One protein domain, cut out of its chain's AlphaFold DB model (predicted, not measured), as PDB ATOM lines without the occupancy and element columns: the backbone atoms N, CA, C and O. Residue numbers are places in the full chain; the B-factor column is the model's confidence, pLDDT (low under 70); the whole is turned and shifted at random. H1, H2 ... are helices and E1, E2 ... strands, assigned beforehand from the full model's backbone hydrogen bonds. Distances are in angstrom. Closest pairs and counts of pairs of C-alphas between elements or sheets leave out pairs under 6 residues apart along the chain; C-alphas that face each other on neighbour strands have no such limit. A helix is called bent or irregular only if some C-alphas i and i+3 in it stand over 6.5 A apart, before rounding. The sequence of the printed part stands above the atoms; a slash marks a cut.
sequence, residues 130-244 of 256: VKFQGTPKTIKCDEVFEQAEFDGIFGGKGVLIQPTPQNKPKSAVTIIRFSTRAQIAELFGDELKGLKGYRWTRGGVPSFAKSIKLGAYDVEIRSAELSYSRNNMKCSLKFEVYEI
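What this domain is: This is residues 130 to 244 of the 256 residues of an uncharacterized protein of Armillaria gallica (UniProt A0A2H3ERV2). One strongly twisted, antiparallel sheet of six strands is built round the long strand E5, which bends by 81 degrees at residue 216. E5 pairs with E4 over residues 213 to 219 and then with E6 and E3; E1 and E2 are edge strands, H2 stands up over E5, and H1 only grazes the sheet. The 115 printed residues hold E1, H1, E2, E3, H2, E4, E5 and E6 in that order, class mixed. The whole is loose and elongated, with a radius of gyration of the C-alphas of 17.5 A and spans of 55 by 31 by 25 A.

How they stand to each other: E3, residues 173 to 178, and E4, residues 195 to 200, lie on one side of E5, residues 213 to 229; E6, residues 234 to 243, lies on the other side. Within hydrogen-bond range are N 176 and O 226 at 2.9 A, N 197 and O 217 at 2.9 A, and N 222 and O 240 at 2.8 A. E4, E5 and E6 form a meander, each strand the antiparallel neighbour of the one before. E1, residues 137 to 144, pairs with E6, N 139 to O 239 at 2.8 A; E2, residues 159 to 162, forms a hairpin with E3, N 161 to O 175 at 2.8 A. H2, residues 181 to 191, is on the sheet at a height of 8.9 A; its closest C-alpha pair with E5 is Arg 181 and Arg 222, 6.5 A. H2 is irregular, C-alphas 187 and 190 being 9.4 A apart, with 5 of 7 O i to N i+4 pairs within range; H1, residues 147 to 154, has every such pair.

Where its parts are: E1 begins at C-alpha 137 (43.309, -19.249, 33.684) and spans 23.2 A. E5 spans 37.5 A; E6 spans 29.0 A, ending at C-alpha 243 (45.316, -22.392, 25.303).

The domain as a whole: The farthest C-alphas, Ala 148 and Pro 206, are 56.0 A apart. The printed part has no cut. The E4 to E5 link is long, and residues 205 to 207 are under pLDDT 70.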
ATOM      1  N   VAL A 130      50.450 -15.014  34.647       94.06
ATOM      2  CA  VAL A 130      49.530 -15.922  33.954       94.06
ATOM      3  C   VAL A 130      50.330 -16.979  33.192       94.06
ATOM      4  O   VAL A 130      50.726 -16.806  32.041       94.06
ATOM      5  N   LYS A 131      50.574 -18.117  33.852       93.75
ATOM      6  CA  LYS A 131      51.300 -19.253  33.264       93.75
ATOM      7  C   LYS A 131      50.347 -20.258  32.623       93.75
ATOM      8  O   LYS A 131      49.721 -21.048  33.330       93.75
ATOM      9  N   PHE A 132      50.259 -20.270  31.295       93.50
ATOM     10  CA  PHE A 132      49.482 -21.285  30.575       93.50
ATOM     11  C   PHE A 132      50.243 -22.621  30.550       93.50
ATOM     12  O   PHE A 132      51.364 -22.705  30.047       93.50
ATOM     13  N   GLN A 133      49.648 -23.645  31.171       91.31
ATOM     14  CA  GLN A 133      50.204 -24.996  31.366       91.31
ATOM     15  C   GLN A 133      49.112 -26.068  31.145       91.31
ATOM     16  O   GLN A 133      48.957 -26.992  31.958       91.31
ATOM     17  N   GLY A 134      48.269 -25.882  30.121       88.19
ATOM     18  CA  GLY A 134      47.119 -26.748  29.829       88.19
ATOM     19  C   GLY A 134      45.919 -26.607  30.777       88.19
ATOM     20  O   GLY A 134      44.938 -27.325  30.625       88.19
ATOM     21  N   THR A 135      45.971 -25.700  31.760       90.81
ATOM     22  CA  THR A 135      44.824 -25.372  32.627       90.81
ATOM     23  C   THR A 135      44.237 -24.014  32.250       90.81
ATOM     24  O   THR A 135      45.019 -23.087  32.002       90.81
ATOM     25  N   PRO A 136      42.897 -23.865  32.234       93.50
ATOM     26  CA  PRO A 136      42.267 -22.564  32.066       93.50
ATOM     27  C   PRO A 136      42.730 -21.589  33.150       93.50
ATOM     28  O   PRO A 136      42.936 -21.973  34.306       93.50
ATOM     29  N   LYS A 137      42.912 -20.325  32.774       95.88
ATOM     30  CA  LYS A 137      43.309 -19.249  33.684       95.88
ATOM     31  C   LYS A 137      42.238 -18.178  33.724       95.88
ATOM     32  O   LYS A 137      41.720 -17.775  32.689       95.88
ATOM     33  N   THR A 138      41.950 -17.695  34.926       96.56
ATOM     34  CA  THR A 138      40.989 -16.615  35.131       96.56
ATOM     35  C   THR A 138      41.717 -15.280  35.169       96.56
ATOM     36  O   THR A 138      42.575 -15.066  36.023       96.56
ATOM     37  N   ILE A 139      41.352 -14.374  34.271       96.38
ATOM     38  CA  ILE A 139      41.824 -12.989  34.245       96.38
ATOM     39  C   ILE A 139      40.702 -12.104  34.765       96.38
ATOM     40  O   ILE A 139      39.577 -12.175  34.273       96.38
ATOM     41  N   LYS A 140      40.996 -11.283  35.772       96.19
ATOM     42  CA  LYS A 140      40.021 -10.380  36.386       96.19
ATOM     43  C   LYS A 140      40.343  -8.933  36.024       96.19
ATOM     44  O   LYS A 140      41.423  -8.445  36.341       96.19
ATOM     45  N   CYS A 141      39.387  -8.236  35.423       95.81
ATOM     46  CA  CYS A 141      39.465  -6.811  35.133       95.81
ATOM     47  C   CYS A 141      38.395  -6.070  35.934       95.81
ATOM     48  O   CYS A 141      37.214  -6.375  35.824       95.81
ATOM     49  N   ASP A 142      38.814  -5.083  36.714       95.69
ATOM     50  CA  ASP A 142      37.918  -4.213  37.471       95.69
ATOM     51  C   ASP A 142      37.887  -2.830  36.809       95.69
ATOM     52  O   ASP A 142      38.938  -2.205  36.638       95.69
ATOM     53  N   GLU A 143      36.697  -2.357  36.451       95.44
ATOM     54  CA  GLU A 143      36.449  -1.044  35.847       95.44
ATOM     55  C   GLU A 143      35.232  -0.379  36.508       95.44
ATOM     56  O   GLU A 143      34.391  -1.047  37.112       95.44
ATOM     57  N   VAL A 144      35.144   0.945  36.413       94.94
ATOM     58  CA  VAL A 144      34.011   1.727  36.926       94.94
ATOM     59  C   VAL A 144      33.141   2.124  35.740       94.94
ATOM     60  O   VAL A 144      33.652   2.711  34.787       94.94
ATOM     61  N   PHE A 145      31.857   1.784  35.797       94.12
ATOM     62  CA  PHE A 145      30.869   2.107  34.770       94.12
ATOM     63  C   PHE A 145      29.664   2.769  35.413       94.12
ATOM     64  O   PHE A 145      29.194   2.328  36.460       94.12
ATOM     65  N   GLU A 146      29.136   3.792  34.755       94.00
ATOM     66  CA  GLU A 146      27.813   4.302  35.088       94.00
ATOM     67  C   GLU A 146      26.744   3.294  34.646       94.00
ATOM     68  O   GLU A 146      26.930   2.560  33.673       94.00
ATOM     69  N   GLN A 147      25.606   3.263  35.340       92.44
ATOM     70  CA  GLN A 147      24.548   2.293  35.056       92.44
ATOM     71  C   GLN A 147      24.058   2.363  33.599       92.44
ATOM     72  O   GLN A 147      23.906   1.325  32.964       92.44
ATOM     73  N   ALA A 148      23.885   3.568  33.043       91.69
ATOM     74  CA  ALA A 148      23.464   3.741  31.653       91.69
ATOM     75  C   ALA A 148      24.502   3.205  30.648       91.69
ATOM     76  O   ALA A 148      24.142   2.603  29.637       91.69
ATOM     77  N   GLU A 149      25.798   3.380  30.934       92.38
ATOM     78  CA  GLU A 149      26.873   2.835  30.100       92.38
ATOM     79  C   GLU A 149      26.923   1.309  30.193       92.38
ATOM     80  O   GLU A 149      27.031   0.627  29.173       92.38
ATOM     81  N   PHE A 150      26.799   0.772  31.409       94.31
ATOM     82  CA  PHE A 150      26.758  -0.663  31.652       94.31
ATOM     83  C   PHE A 150      25.601  -1.324  30.892       94.31
ATOM     84  O   PHE A 150      25.828  -2.261  30.124       94.31
ATOM     85  N   ASP A 151      24.386  -0.794  31.042       93.31
ATOM     86  CA  ASP A 151      23.195  -1.305  30.363       93.31
ATOM     87  C   ASP A 151      23.316  -1.139  28.837       93.31
ATOM     88  O   ASP A 151      22.913  -2.018  28.081       93.31
ATOM     89  N   GLY A 152      23.962  -0.072  28.357       92.00
ATOM     90  CA  GLY A 152      24.225   0.125  26.932       92.00
ATOM     91  C   GLY A 152      25.230  -0.864  26.320       92.00
ATOM     92  O   GLY A 152      25.152  -1.151  25.122       92.00
ATOM     93  N   ILE A 153      26.195  -1.372  27.092       92.25
ATOM     94  CA  ILE A 153      27.238  -2.292  26.597       92.25
ATOM     95  C   ILE A 153      26.826  -3.751  26.779       92.25
ATOM     96  O   ILE A 153      26.992  -4.559  25.860       92.25
ATOM     97  N   PHE A 154      26.331  -4.083  27.970       94.31
ATOM     98  CA  PHE A 154      26.096  -5.455  28.412       94.31
ATOM     99  C   PHE A 154      24.609  -5.806  28.515       94.31
ATOM    100  O   PHE A 154      24.274  -6.989  28.572       94.31
ATOM    101  N   GLY A 155      23.716  -4.813  28.524       92.00
ATOM    102  CA  GLY A 155      22.276  -5.040  28.594       92.00
ATOM    103  C   GLY A 155      21.774  -5.851  27.401       92.00
ATOM    104  O   GLY A 155      22.125  -5.591  26.251       92.00
ATOM    105  N   GLY A 156      20.970  -6.876  27.689       90.12
ATOM    106  CA  GLY A 156      20.408  -7.774  26.676       90.12
ATOM    107  C   GLY A 156      21.401  -8.767  26.060       90.12
ATOM    108  O   GLY A 156      20.987  -9.564  25.222       90.12
ATOM    109  N   LYS A 157      22.677  -8.762  26.471       91.69
ATOM    110  CA  LYS A 157      23.689  -9.714  25.994       91.69
ATOM    111  C   LYS A 157      23.985 -10.779  27.051       91.69
ATOM    112  O   LYS A 157      24.052 -10.482  28.240       91.69
ATOM    113  N   GLY A 158      24.242 -12.010  26.608       93.12
ATOM    114  CA  GLY A 158      24.572 -13.131  27.497       93.12
ATOM    115  C   GLY A 158      23.387 -13.612  28.344       93.12
ATOM    116  O   GLY A 158      22.230 -13.310  28.065       93.12
ATOM    117  N   VAL A 159      23.677 -14.405  29.377       94.44
ATOM    118  CA  VAL A 159      22.673 -14.966  30.290       94.44
ATOM    119  C   VAL A 159      22.674 -14.179  31.597       94.44
ATOM    120  O   VAL A 159      23.657 -14.204  32.341       94.44
ATOM    121  N   LEU A 160      21.567 -13.497  31.896       94.00
ATOM    122  CA  LEU A 160      21.368 -12.800  33.166       94.00
ATOM    123  C   LEU A 160      21.145 -13.818  34.292       94.00
ATOM    124  O   LEU A 160      20.146 -14.532  34.307       94.00
ATOM    125  N   ILE A 161      22.072 -13.880  35.246       93.12
ATOM    126  CA  ILE A 161      21.983 -14.778  36.407       93.12
ATOM    127  C   ILE A 161      21.232 -14.090  37.551       93.12
ATOM    128  O   ILE A 161      20.381 -14.702  38.199       93.12
ATOM    129  N   GLN A 162      21.550 -12.818  37.806       87.81
ATOM    130  CA  GLN A 162      20.958 -11.989  38.861       87.81
ATOM    131  C   GLN A 162      20.906 -10.527  38.397       87.81
ATOM    132  O   GLN A 162      21.841 -10.105  37.718       87.81
ATOM    133  N   PRO A 163      19.893  -9.735  38.785       84.19
ATOM    134  CA  PRO A 163      18.695 -10.126  39.534       84.19
ATOM    135  C   PRO A 163      17.691 -10.868  38.636       84.19
ATOM    136  O   PRO A 163      17.398 -10.421  37.531       84.19
ATOM    137  N   THR A 164      17.140 -11.990  39.103       84.38
ATOM    138  CA  THR A 164      16.000 -12.657  38.446       84.38
ATOM    139  C   THR A 164      14.811 -12.703  39.407       84.38
ATOM    140  O   THR A 164      15.020 -12.660  40.623       84.38
ATOM    141  N   PRO A 165      13.558 -12.778  38.913       81.88
ATOM    142  CA  PRO A 165      12.383 -12.797  39.789       81.88
ATOM    143  C   PRO A 165      12.435 -13.940  40.816       81.88
ATOM    144  O   PRO A 165      12.053 -13.753  41.968       81.88
ATOM    145  N   GLN A 166      12.981 -15.092  40.417       82.56
ATOM    146  CA  GLN A 166      13.157 -16.273  41.263       82.56
ATOM    147  C   GLN A 166      14.437 -16.242  42.112       82.56
ATOM    148  O   GLN A 166      14.470 -16.869  43.168       82.56
ATOM    149  N   ASN A 167      15.494 -15.534  41.696       77.12
ATOM    150  CA  ASN A 167      16.769 -15.501  42.416       77.12
ATOM    151  C   ASN A 167      17.216 -14.061  42.702       77.12
ATOM    152  O   ASN A 167      17.724 -13.353  41.829       77.12
ATOM    153  N   LYS A 168      17.067 -13.657  43.970       82.44
ATOM    154  CA  LYS A 168      17.444 -12.337  44.506       82.44
ATOM    155  C   LYS A 168      16.885 -11.166  43.672       82.44
ATOM    156  O   LYS A 168      17.659 -10.372  43.134       82.44
ATOM    157  N   PRO A 169      15.554 -10.981  43.633       82.25
ATOM    158  CA  PRO A 169      14.912  -9.942  42.818       82.25
ATOM    159  C   PRO A 169      15.320  -8.512  43.205       82.25
ATOM    160  O   PRO A 169      15.307  -7.613  42.372       82.25
ATOM    161  N   LYS A 170      15.722  -8.295  44.463       87.25
ATOM    162  CA  LYS A 170      16.180  -6.996  44.988       87.25
ATOM    163  C   LYS A 170      17.709  -6.861  45.015       87.25
ATOM    164  O   LYS A 170      18.229  -6.009  45.730       87.25
ATOM    165  N   SER A 171      18.445  -7.724  44.306       87.81
ATOM    166  CA  SER A 171      19.910  -7.659  44.295       87.81
ATOM    167  C   SER A 171      20.383  -6.329  43.706       87.81
ATOM    168  O   SER A 171      20.029  -5.975  42.585       87.81
ATOM    169  N   ALA A 172      21.237  -5.621  44.446       92.12
ATOM    170  CA  ALA A 172      21.969  -4.461  43.933       92.12
ATOM    171  C   ALA A 172      23.086  -4.860  42.949       92.12
ATOM    172  O   ALA A 172      23.667  -4.001  42.282       92.12
ATOM    173  N   VAL A 173      23.410  -6.157  42.878       94.12
ATOM    174  CA  VAL A 173      24.441  -6.709  42.000       94.12
ATOM    175  C   VAL A 173      23.788  -7.406  40.815       94.12
ATOM    176  O   VAL A 173      22.959  -8.301  40.996       94.12
ATOM    177  N   THR A 174      24.204  -7.004  39.619       95.81
ATOM    178  CA  THR A 174      23.835  -7.618  38.345       95.81
ATOM    179  C   THR A 174      24.954  -8.550  37.898       95.81
ATOM    180  O   THR A 174      26.108  -8.129  37.812       95.81
ATOM    181  N   ILE A 175      24.636  -9.817  37.643       96.06
ATOM    182  CA  ILE A 175      25.592 -10.824  37.179       96.06
ATOM    183  C   ILE A 175      25.133 -11.349  35.825       96.06
ATOM    184  O   ILE A 175      24.034 -11.894  35.715       96.06
ATOM    185  N   ILE A 176      25.993 -11.217  34.820       96.69
ATOM    186  CA  ILE A 176      25.760 -11.702  33.457       96.69
ATOM    187  C   ILE A 176      26.857 -12.706  33.119       96.69
ATOM    188  O   ILE A 176      28.036 -12.454  33.362       96.69
ATOM    189  N   ARG A 177      26.481 -13.851  32.555       96.62
ATOM    190  CA  ARG A 177      27.424 -14.890  32.141       96.62
ATOM    191  C   ARG A 177      27.370 -15.102  30.639       96.62
ATOM    192  O   ARG A 177      26.302 -15.281  30.062       96.62
ATOM    193  N   PHE A 178      28.547 -15.149  30.037       96.75
ATOM    194  CA  PHE A 178      28.779 -15.482  28.641       96.75
ATOM    195  C   PHE A 178      29.423 -16.866  28.600       96.75
ATOM    196  O   PHE A 178      30.591 -17.029  28.956       96.75
ATOM    197  N   SER A 179      28.644 -17.884  28.244       94.50
ATOM    198  CA  SER A 179      29.104 -19.281  28.202       94.50
ATOM    199  C   SER A 179      29.543 -19.717  26.808       94.50
ATOM    200  O   SER A 179      30.312 -20.667  26.679       94.50
ATOM    201  N   THR A 180      29.054 -19.044  25.768       93.81
ATOM    202  CA  THR A 180      29.289 -19.424  24.374       93.81
ATOM    203  C   THR A 180      30.221 -18.428  23.692       93.81
ATOM    204  O   THR A 180      30.044 -17.215  23.815       93.81
ATOM    205  N   ARG A 181      31.153 -18.938  22.876       90.62
ATOM    206  CA  ARG A 181      32.045 -18.122  22.033       90.62
ATOM    207  C   ARG A 181      31.279 -17.109  21.175       90.62
ATOM    208  O   ARG A 181      31.733 -15.982  21.034       90.62
ATOM    209  N   ALA A 182      30.111 -17.482  20.651       92.75
ATOM    210  CA  ALA A 182      29.254 -16.591  19.868       92.75
ATOM    211  C   ALA A 182      28.827 -15.341  20.658       92.75
ATOM    212  O   ALA A 182      28.906 -14.235  20.136       92.75
ATOM    213  N   GLN A 183      28.470 -15.494  21.937       93.50
ATOM    214  CA  GLN A 183      28.077 -14.364  22.788       93.50
ATOM    215  C   GLN A 183      29.275 -13.456  23.105       93.50
ATOM    216  O   GLN A 183      29.142 -12.238  23.181       93.50
ATOM    217  N   ILE A 184      30.467 -14.043  23.268       93.75
ATOM    218  CA  ILE A 184      31.714 -13.289  23.455       93.75
ATOM    219  C   ILE A 184      32.069 -12.527  22.168       93.75
ATOM    220  O   ILE A 184      32.449 -11.359  22.229       93.75
ATOM    221  N   ALA A 185      31.898 -13.156  21.003       92.44
ATOM    222  CA  ALA A 185      32.092 -12.515  19.707       92.44
ATOM    223  C   ALA A 185      31.089 -11.378  19.470       92.44
ATOM    224  O   ALA A 185      31.477 -10.334  18.972       92.44
ATOM    225  N   GLU A 186      29.833 -11.511  19.895       92.19
ATOM    226  CA  GLU A 186      28.839 -10.430  19.834       92.19
ATOM    227  C   GLU A 186      29.144  -9.276  20.812       92.19
ATOM    228  O   GLU A 186      28.802  -8.110  20.574       92.19
ATOM    229  N   LEU A 187      29.794  -9.582  21.938       91.62
ATOM    230  CA  LEU A 187      30.209  -8.574  22.907       91.62
ATOM    231  C   LEU A 187      31.361  -7.720  22.367       91.62
ATOM    232  O   LEU A 187      31.274  -6.495  22.418       91.62
ATOM    233  N   PHE A 188      32.418  -8.354  21.857       91.38
ATOM    234  CA  PHE A 188      33.620  -7.662  21.374       91.38
ATOM    235  C   PHE A 188      33.547  -7.263  19.891       91.38
ATOM    236  O   PHE A 188      34.280  -6.370  19.466       91.38
ATOM    237  N   GLY A 189      32.664  -7.880  19.106       89.06
ATOM    238  CA  GLY A 189      32.544  -7.668  17.664       89.06
ATOM    239  C   GLY A 189      33.879  -7.869  16.944       89.06
ATOM    240  O   GLY A 189      34.642  -8.789  17.243       89.06
ATOM    241  N   ASP A 190      34.194  -6.936  16.047       86.75
ATOM    242  CA  ASP A 190      35.431  -6.925  15.255       86.75
ATOM    243  C   ASP A 190      36.704  -6.677  16.087       86.75
ATOM    244  O   ASP A 190      37.824  -6.855  15.601       86.75
ATOM    245  N   GLU A 191      36.567  -6.253  17.349       84.81
ATOM    246  CA  GLU A 191      37.712  -6.043  18.242       84.81
ATOM    247  C   GLU A 191      38.235  -7.357  18.837       84.81
ATOM    248  O   GLU A 191      39.330  -7.368  19.407       84.81
ATOM    249  N   LEU A 192      37.510  -8.476  18.676       86.94
ATOM    250  CA  LEU A 192      37.958  -9.799  19.115       86.94
ATOM    251  C   LEU A 192      39.081 -10.326  18.209       86.94
ATOM    252  O   LEU A 192      38.906 -11.217  17.379       86.94
ATOM    253  N   LYS A 193      40.274  -9.764  18.377       88.12
ATOM    254  CA  LYS A 193      41.495 -10.247  17.728       88.12
ATOM    255  C   LYS A 193      42.002 -11.496  18.449       88.12
ATOM    256  O   LYS A 193      41.752 -11.684  19.637       88.12
ATOM    257  N   GLY A 194      42.773 -12.330  17.752       89.06
ATOM    258  CA  GLY A 194      43.460 -13.459  18.383       89.06
ATOM    259  C   GLY A 194      44.294 -12.989  19.581       89.06
ATOM    260  O   GLY A 194      45.127 -12.082  19.457       89.06
ATOM    261  N   LEU A 195      44.042 -13.572  20.753       94.12
ATOM    262  CA  LEU A 195      44.821 -13.304  21.953       94.12
ATOM    263  C   LEU A 195      46.069 -14.187  21.940       94.12
ATOM    264  O   LEU A 195      46.027 -15.344  21.534       94.12
ATOM    265  N   LYS A 196      47.187 -13.632  22.412       95.00
ATOM    266  CA  LYS A 196      48.440 -14.372  22.590       95.00
ATOM    267  C   LYS A 196      48.844 -14.336  24.052       95.00
ATOM    268  O   LYS A 196      48.937 -13.245  24.617       95.00
ATOM    269  N   GLY A 197      49.105 -15.502  24.627       94.75
ATOM    270  CA  GLY A 197      49.681 -15.671  25.959       94.75
ATOM    271  C   GLY A 197      51.059 -16.324  25.895       94.75
ATOM    272  O   GLY A 197      51.557 -16.615  24.810       94.75
ATOM    273  N   TYR A 198      51.689 -16.553  27.048       94.62
ATOM    274  CA  TYR A 198      52.942 -17.309  27.123       94.62
ATOM    275  C   TYR A 198      52.718 -18.697  27.716       94.62
ATOM    276  O   TYR A 198      52.175 -18.831  28.814       94.62
ATOM    277  N   ARG A 199      53.175 -19.732  27.005       92.75
ATOM    278  CA  ARG A 199      53.162 -21.107  27.513       92.75
ATOM    279  C   ARG A 199      54.373 -21.337  28.403       92.75
ATOM    280  O   ARG A 199      55.479 -20.904  28.080       92.75
ATOM    281  N   TRP A 200      54.173 -22.047  29.504       92.56
ATOM    282  CA  TRP A 200      55.238 -22.408  30.433       92.56
ATOM    283  C   TRP A 200      55.352 -23.925  30.535       92.56
ATOM    284  O   TRP A 200      54.350 -24.635  30.460       92.56
ATOM    285  N   THR A 201      56.561 -24.441  30.741       90.06
ATOM    286  CA  THR A 201      56.721 -25.838  31.155       90.06
ATOM    287  C   THR A 201      56.156 -26.019  32.563       90.06
ATOM    288  O   THR A 201      56.253 -25.121  33.411       90.06
ATOM    289  N   ARG A 202      55.557 -27.184  32.835       85.06
ATOM    290  CA  ARG A 202      55.345 -27.621  34.216       85.06
ATOM    291  C   ARG A 202      56.719 -28.010  34.757       85.06
ATOM    292  O   ARG A 202      57.303 -28.981  34.295       85.06
ATOM    293  N   GLY A 203      57.257 -27.191  35.657       81.00
ATOM    294  CA  GLY A 203      58.417 -27.593  36.447       81.00
ATOM    295  C   GLY A 203      58.010 -28.766  37.336       81.00
ATOM    296  O   GLY A 203      56.850 -28.825  37.750       81.00
ATOM    297  N   GLY A 204      58.911 -29.711  37.587       75.44
ATOM    298  CA  GLY A 204      58.551 -30.945  38.278       75.44
ATOM    299  C   GLY A 204      59.726 -31.657  38.934       75.44
ATOM    300  O   GLY A 204      60.886 -31.458  38.578       75.44
ATOM    301  N   VAL A 205      59.380 -32.464  39.933       56.03
ATOM    302  CA  VAL A 205      60.242 -33.406  40.663       56.03
ATOM    303  C   VAL A 205      60.574 -34.576  39.719       56.03
ATOM    304  O   VAL A 205      59.692 -34.963  38.950       56.03
ATOM    305  N   PRO A 206      61.809 -35.117  39.712       67.69
ATOM    306  CA  PRO A 206      62.831 -35.076  40.770       67.69
ATOM    307  C   PRO A 206      63.720 -33.828  40.816       67.69
ATOM    308  O   PRO A 206      64.345 -33.567  41.837       67.69
ATOM    309  N   SER A 207      63.770 -33.027  39.757       67.44
ATOM    310  CA  SER A 207      64.832 -32.027  39.578       67.44
ATOM    311  C   SER A 207      64.484 -30.601  40.026       67.44
ATOM    312  O   SER A 207      65.280 -29.696  39.788       67.44
ATOM    313  N   PHE A 208      63.329 -30.368  40.671       75.31
ATOM    314  CA  PHE A 208      62.863 -29.036  41.116       75.31
ATOM    315  C   PHE A 208      63.067 -27.935  40.055       75.31
ATOM    316  O   PHE A 208      63.326 -26.769  40.367       75.31
ATOM    317  N   ALA A 209      62.977 -28.311  38.777       81.44
ATOM    318  CA  ALA A 209      63.312 -27.415  37.688       81.44
ATOM    319  C   ALA A 209      62.300 -26.267  37.656       81.44
ATOM    320  O   ALA A 209      61.083 -26.483  37.664       81.44
ATOM    321  N   LYS A 210      62.798 -25.028  37.620       87.94
ATOM    322  CA  LYS A 210      61.949 -23.841  37.481       87.94
ATOM    323  C   LYS A 210      61.177 -23.929  36.163       87.94
ATOM    324  O   LYS A 210      61.714 -24.373  35.153       87.94
ATOM    325  N   SER A 211      59.919 -23.487  36.160       88.44
ATOM    326  CA  SER A 211      59.140 -23.381  34.922       88.44
ATOM    327  C   SER A 211      59.865 -22.492  33.912       88.44
ATOM    328  O   SER A 211      60.239 -21.367  34.240       88.44
ATOM    329  N   ILE A 212      60.008 -22.980  32.685       91.06
ATOM    330  CA  ILE A 212      60.658 -22.284  31.574       91.06
ATOM    331  C   ILE A 212      59.570 -21.760  30.638       91.06
ATOM    332  O   ILE A 212      58.591 -22.452  30.346       91.06
ATOM    333  N   LYS A 213      59.734 -20.523  30.173       94.25
ATOM    334  CA  LYS A 213      58.855 -19.881  29.195       94.25
ATOM    335  C   LYS A 213      59.124 -20.486  27.814       94.25
ATOM    336  O   LYS A 213      60.206 -20.305  27.272       94.25
ATOM    337  N   LEU A 214      58.154 -21.215  27.262       90.94
ATOM    338  CA  LEU A 214      58.289 -21.930  25.984       90.94
ATOM    339  C   LEU A 214      58.094 -21.028  24.761       90.94
ATOM    340  O   LEU A 214      58.550 -21.365  23.675       90.94
ATOM    341  N   GLY A 215      57.402 -19.900  24.922       91.88
ATOM    342  CA  GLY A 215      57.121 -18.963  23.835       91.88
ATOM    343  C   GLY A 215      55.683 -18.459  23.847       91.88
ATOM    344  O   GLY A 215      54.913 -18.741  24.771       91.88
ATOM    345  N   ALA A 216      55.343 -17.661  22.835       92.75
ATOM    346  CA  ALA A 216      53.990 -17.153  22.647       92.75
ATOM    347  C   ALA A 216      53.077 -18.252  22.089       92.75
ATOM    348  O   ALA A 216      53.478 -19.001  21.201       92.75
ATOM    349  N   TYR A 217      51.855 -18.324  22.597       93.50
ATOM    350  CA  TYR A 217      50.843 -19.289  22.189       93.50
ATOM    351  C   TYR A 217      49.509 -18.586  21.984       93.50
ATOM    352  O   TYR A 217      49.230 -17.586  22.657       93.50
ATOM    353  N   ASP A 218      48.698 -19.103  21.070       94.69
ATOM    354  CA  ASP A 218      47.365 -18.566  20.840       94.69
ATOM    355  C   ASP A 218      46.430 -19.029  21.963       94.69
ATOM    356  O   ASP A 218      46.448 -20.182  22.404       94.69
ATOM    357  N   VAL A 219      45.646 -18.090  22.478       95.00
ATOM    358  CA  VAL A 219      44.714 -18.328  23.580       95.00
ATOM    359  C   VAL A 219      43.332 -17.812  23.203       95.00
ATOM    360  O   VAL A 219      43.199 -16.831  22.471       95.00
ATOM    361  N   GLU A 220      42.293 -18.460  23.717       94.50
ATOM    362  CA  GLU A 220      40.906 -18.029  23.546       94.50
ATOM    363  C   GLU A 220      40.238 -17.777  24.885       94.50
ATOM    364  O   GLU A 220      40.554 -18.412  25.889       94.50
ATOM    365  N   ILE A 221      39.226 -16.916  24.869       95.69
ATOM    366  CA  ILE A 221      38.301 -16.767  25.987       95.69
ATOM    367  C   ILE A 221      37.215 -17.840  25.842       95.69
ATOM    368  O   ILE A 221      36.459 -17.827  24.872       95.69
ATOM    369  N   ARG A 222      37.127 -18.760  26.805       94.88
ATOM    370  CA  ARG A 222      36.095 -19.806  26.850       94.88
ATOM    371  C   ARG A 222      34.790 -19.283  27.429       94.88
ATOM    372  O   ARG A 222      33.722 -19.536  26.884       94.88
ATOM    373  N   SER A 223      34.889 -18.599  28.563       95.94
ATOM    374  CA  SER A 223      33.742 -18.075  29.293       95.94
ATOM    375  C   SER A 223      34.072 -16.710  29.888       95.94
ATOM    376  O   SER A 223      35.236 -16.395  30.151       95.94
ATOM    377  N   ALA A 224      33.052 -15.879  30.072       97.00
ATOM    378  CA  ALA A 224      33.182 -14.622  30.790       97.00
ATOM    379  C   ALA A 224      32.044 -14.465  31.800       97.00
ATOM    380  O   ALA A 224      30.886 -14.757  31.508       97.00
ATOM    381  N   GLU A 225      32.373 -13.993  32.994       97.19
ATOM    382  CA  GLU A 225      31.421 -13.647  34.043       97.19
ATOM    383  C   GLU A 225      31.583 -12.171  34.380       97.19
ATOM    384  O   GLU A 225      32.662 -11.698  34.734       97.19
ATOM    385  N   LEU A 226      30.488 -11.442  34.260       96.81
ATOM    386  CA  LEU A 226      30.385 -10.024  34.517       96.81
ATOM    387  C   LEU A 226      29.649  -9.829  35.836       96.81
ATOM    388  O   LEU A 226      28.550 -10.351  35.997       96.81
ATOM    389  N   SER A 227      30.217  -9.066  36.761       96.94
ATOM    390  CA  SER A 227      29.567  -8.707  38.020       96.94
ATOM    391  C   SER A 227      29.589  -7.198  38.195       96.94
ATOM    392  O   SER A 227      30.649  -6.600  38.352       96.94
ATOM    393  N   TYR A 228      28.418  -6.576  38.162       97.44
ATOM    394  CA  TYR A 228      28.250  -5.141  38.327       97.44
ATOM    395  C   TYR A 228      27.518  -4.831  39.623       97.44
ATOM    396  O   TYR A 228      26.428  -5.341  39.857       97.44
ATOM    397  N   SER A 229      28.109  -3.988  40.463       96.00
ATOM    398  CA  SER A 229      27.477  -3.498  41.688       96.00
ATOM    399  C   SER A 229      26.955  -2.085  41.473       96.00
ATOM    400  O   SER A 229      27.754  -1.166  41.288       96.00
ATOM    401  N   ARG A 230      25.630  -1.900  41.571       93.12
ATOM    402  CA  ARG A 230      24.986  -0.581  41.453       93.12
ATOM    403  C   ARG A 230      25.476   0.398  42.521       93.12
ATOM    404  O   ARG A 230      25.603   1.580  42.242       93.12
ATOM    405  N   ASN A 231      25.795  -0.089  43.720       92.88
ATOM    406  CA  ASN A 231      26.200   0.772  44.836       92.88
ATOM    407  C   ASN A 231      27.593   1.379  44.628       92.88
ATOM    408  O   ASN A 231      27.815   2.539  44.945       92.88
ATOM    409  N   ASN A 232      28.526   0.593  44.082       92.56
ATOM    410  CA  ASN A 232      29.923   1.010  43.917       92.56
ATOM    411  C   ASN A 232      30.245   1.466  42.488       92.56
ATOM    412  O   ASN A 232      31.405   1.759  42.207       92.56
ATOM    413  N   MET A 233      29.264   1.428  41.573       93.94
ATOM    414  CA  MET A 233      29.448   1.634  40.126       93.94
ATOM    415  C   MET A 233      30.598   0.789  39.548       93.94
ATOM    416  O   MET A 233      31.238   1.140  38.561       93.94
ATOM    417  N   LYS A 234      30.904  -0.340  40.198       95.81
ATOM    418  CA  LYS A 234      32.071  -1.173  39.904       95.81
ATOM    419  C   LYS A 234      31.629  -2.398  39.126       95.81
ATOM    420  O   LYS A 234      30.803  -3.177  39.603       95.81
ATOM    421  N   CYS A 235      32.244  -2.595  37.970       96.62
ATOM    422  CA  CYS A 235      32.123  -3.785  37.152       96.62
ATOM    423  C   CYS A 235      33.393  -4.633  37.279       96.62
ATOM    424  O   CYS A 235      34.497  -4.176  36.990       96.62
ATOM    425  N   SER A 236      33.234  -5.872  37.731       96.81
ATOM    426  CA  SER A 236      34.280  -6.890  37.770       96.81
ATOM    427  C   SER A 236      34.021  -7.887  36.646       96.81
ATOM    428  O   SER A 236      33.035  -8.623  36.682       96.81
ATOM    429  N   LEU A 237      34.905  -7.918  35.658       97.12
ATOM    430  CA  LEU A 237      34.874  -8.858  34.547       97.12
ATOM    431  C   LEU A 237      35.864  -9.987  34.830       97.12
ATOM    432  O   LEU A 237      37.050  -9.732  35.033       97.12
ATOM    433  N   LYS A 238      35.402 -11.234  34.853       97.31
ATOM    434  CA  LYS A 238      36.245 -12.427  34.965       97.31
ATOM    435  C   LYS A 238      36.210 -13.174  33.642       97.31
ATOM    436  O   LYS A 238      35.149 -13.613  33.217       97.31
ATOM    437  N   PHE A 239      37.364 -13.350  33.020       97.06
ATOM    438  CA  PHE A 239      37.521 -14.073  31.764       97.06
ATOM    439  C   PHE A 239      38.247 -15.382  32.024       97.06
ATOM    440  O   PHE A 239      39.346 -15.377  32.570       97.06
ATOM    441  N   GLU A 240      37.652 -16.495  31.622       96.81
ATOM    442  CA  GLU A 240      38.309 -17.794  31.615       96.81
ATOM    443  C   GLU A 240      38.993 -17.984  30.260       96.81
ATOM    444  O   GLU A 240      38.335 -18.100  29.225       96.81
ATOM    445  N   VAL A 241      40.321 -17.989  30.266       96.12
ATOM    446  CA  VAL A 241      41.158 -18.068  29.069       96.12
ATOM    447  C   VAL A 241      41.826 -19.437  28.996       96.12
ATOM    448  O   VAL A 241      42.365 -19.923  29.992       96.12
ATOM    449  N   TYR A 242      41.809 -20.055  27.820       94.00
ATOM    450  CA  TYR A 242      42.386 -21.374  27.569       94.00
ATOM    451  C   TYR A 242      43.379 -21.343  26.399       94.00
ATOM    452  O   TYR A 242      43.281 -20.496  25.513       94.00
ATOM    453  N   GLU A 243      44.355 -22.256  26.404       92.56
ATOM    454  CA  GLU A 243      45.316 -22.392  25.303       92.56
ATOM    455  C   GLU A 243      44.678 -23.117  24.109       92.56
ATOM    456  O   GLU A 243      44.141 -24.214  24.262       92.56
ATOM    457  N   ILE A 244      44.748 -22.521  22.915       90.06
ATOM    458  CA  ILE A 244      44.311 -23.157  21.668       90.06
ATOM    459  C   ILE A 244      45.533 -23.815  21.036       90.06
ATOM    460  O   ILE A 244      46.549 -23.159  20.830       90.06
TER     461      ILE A 244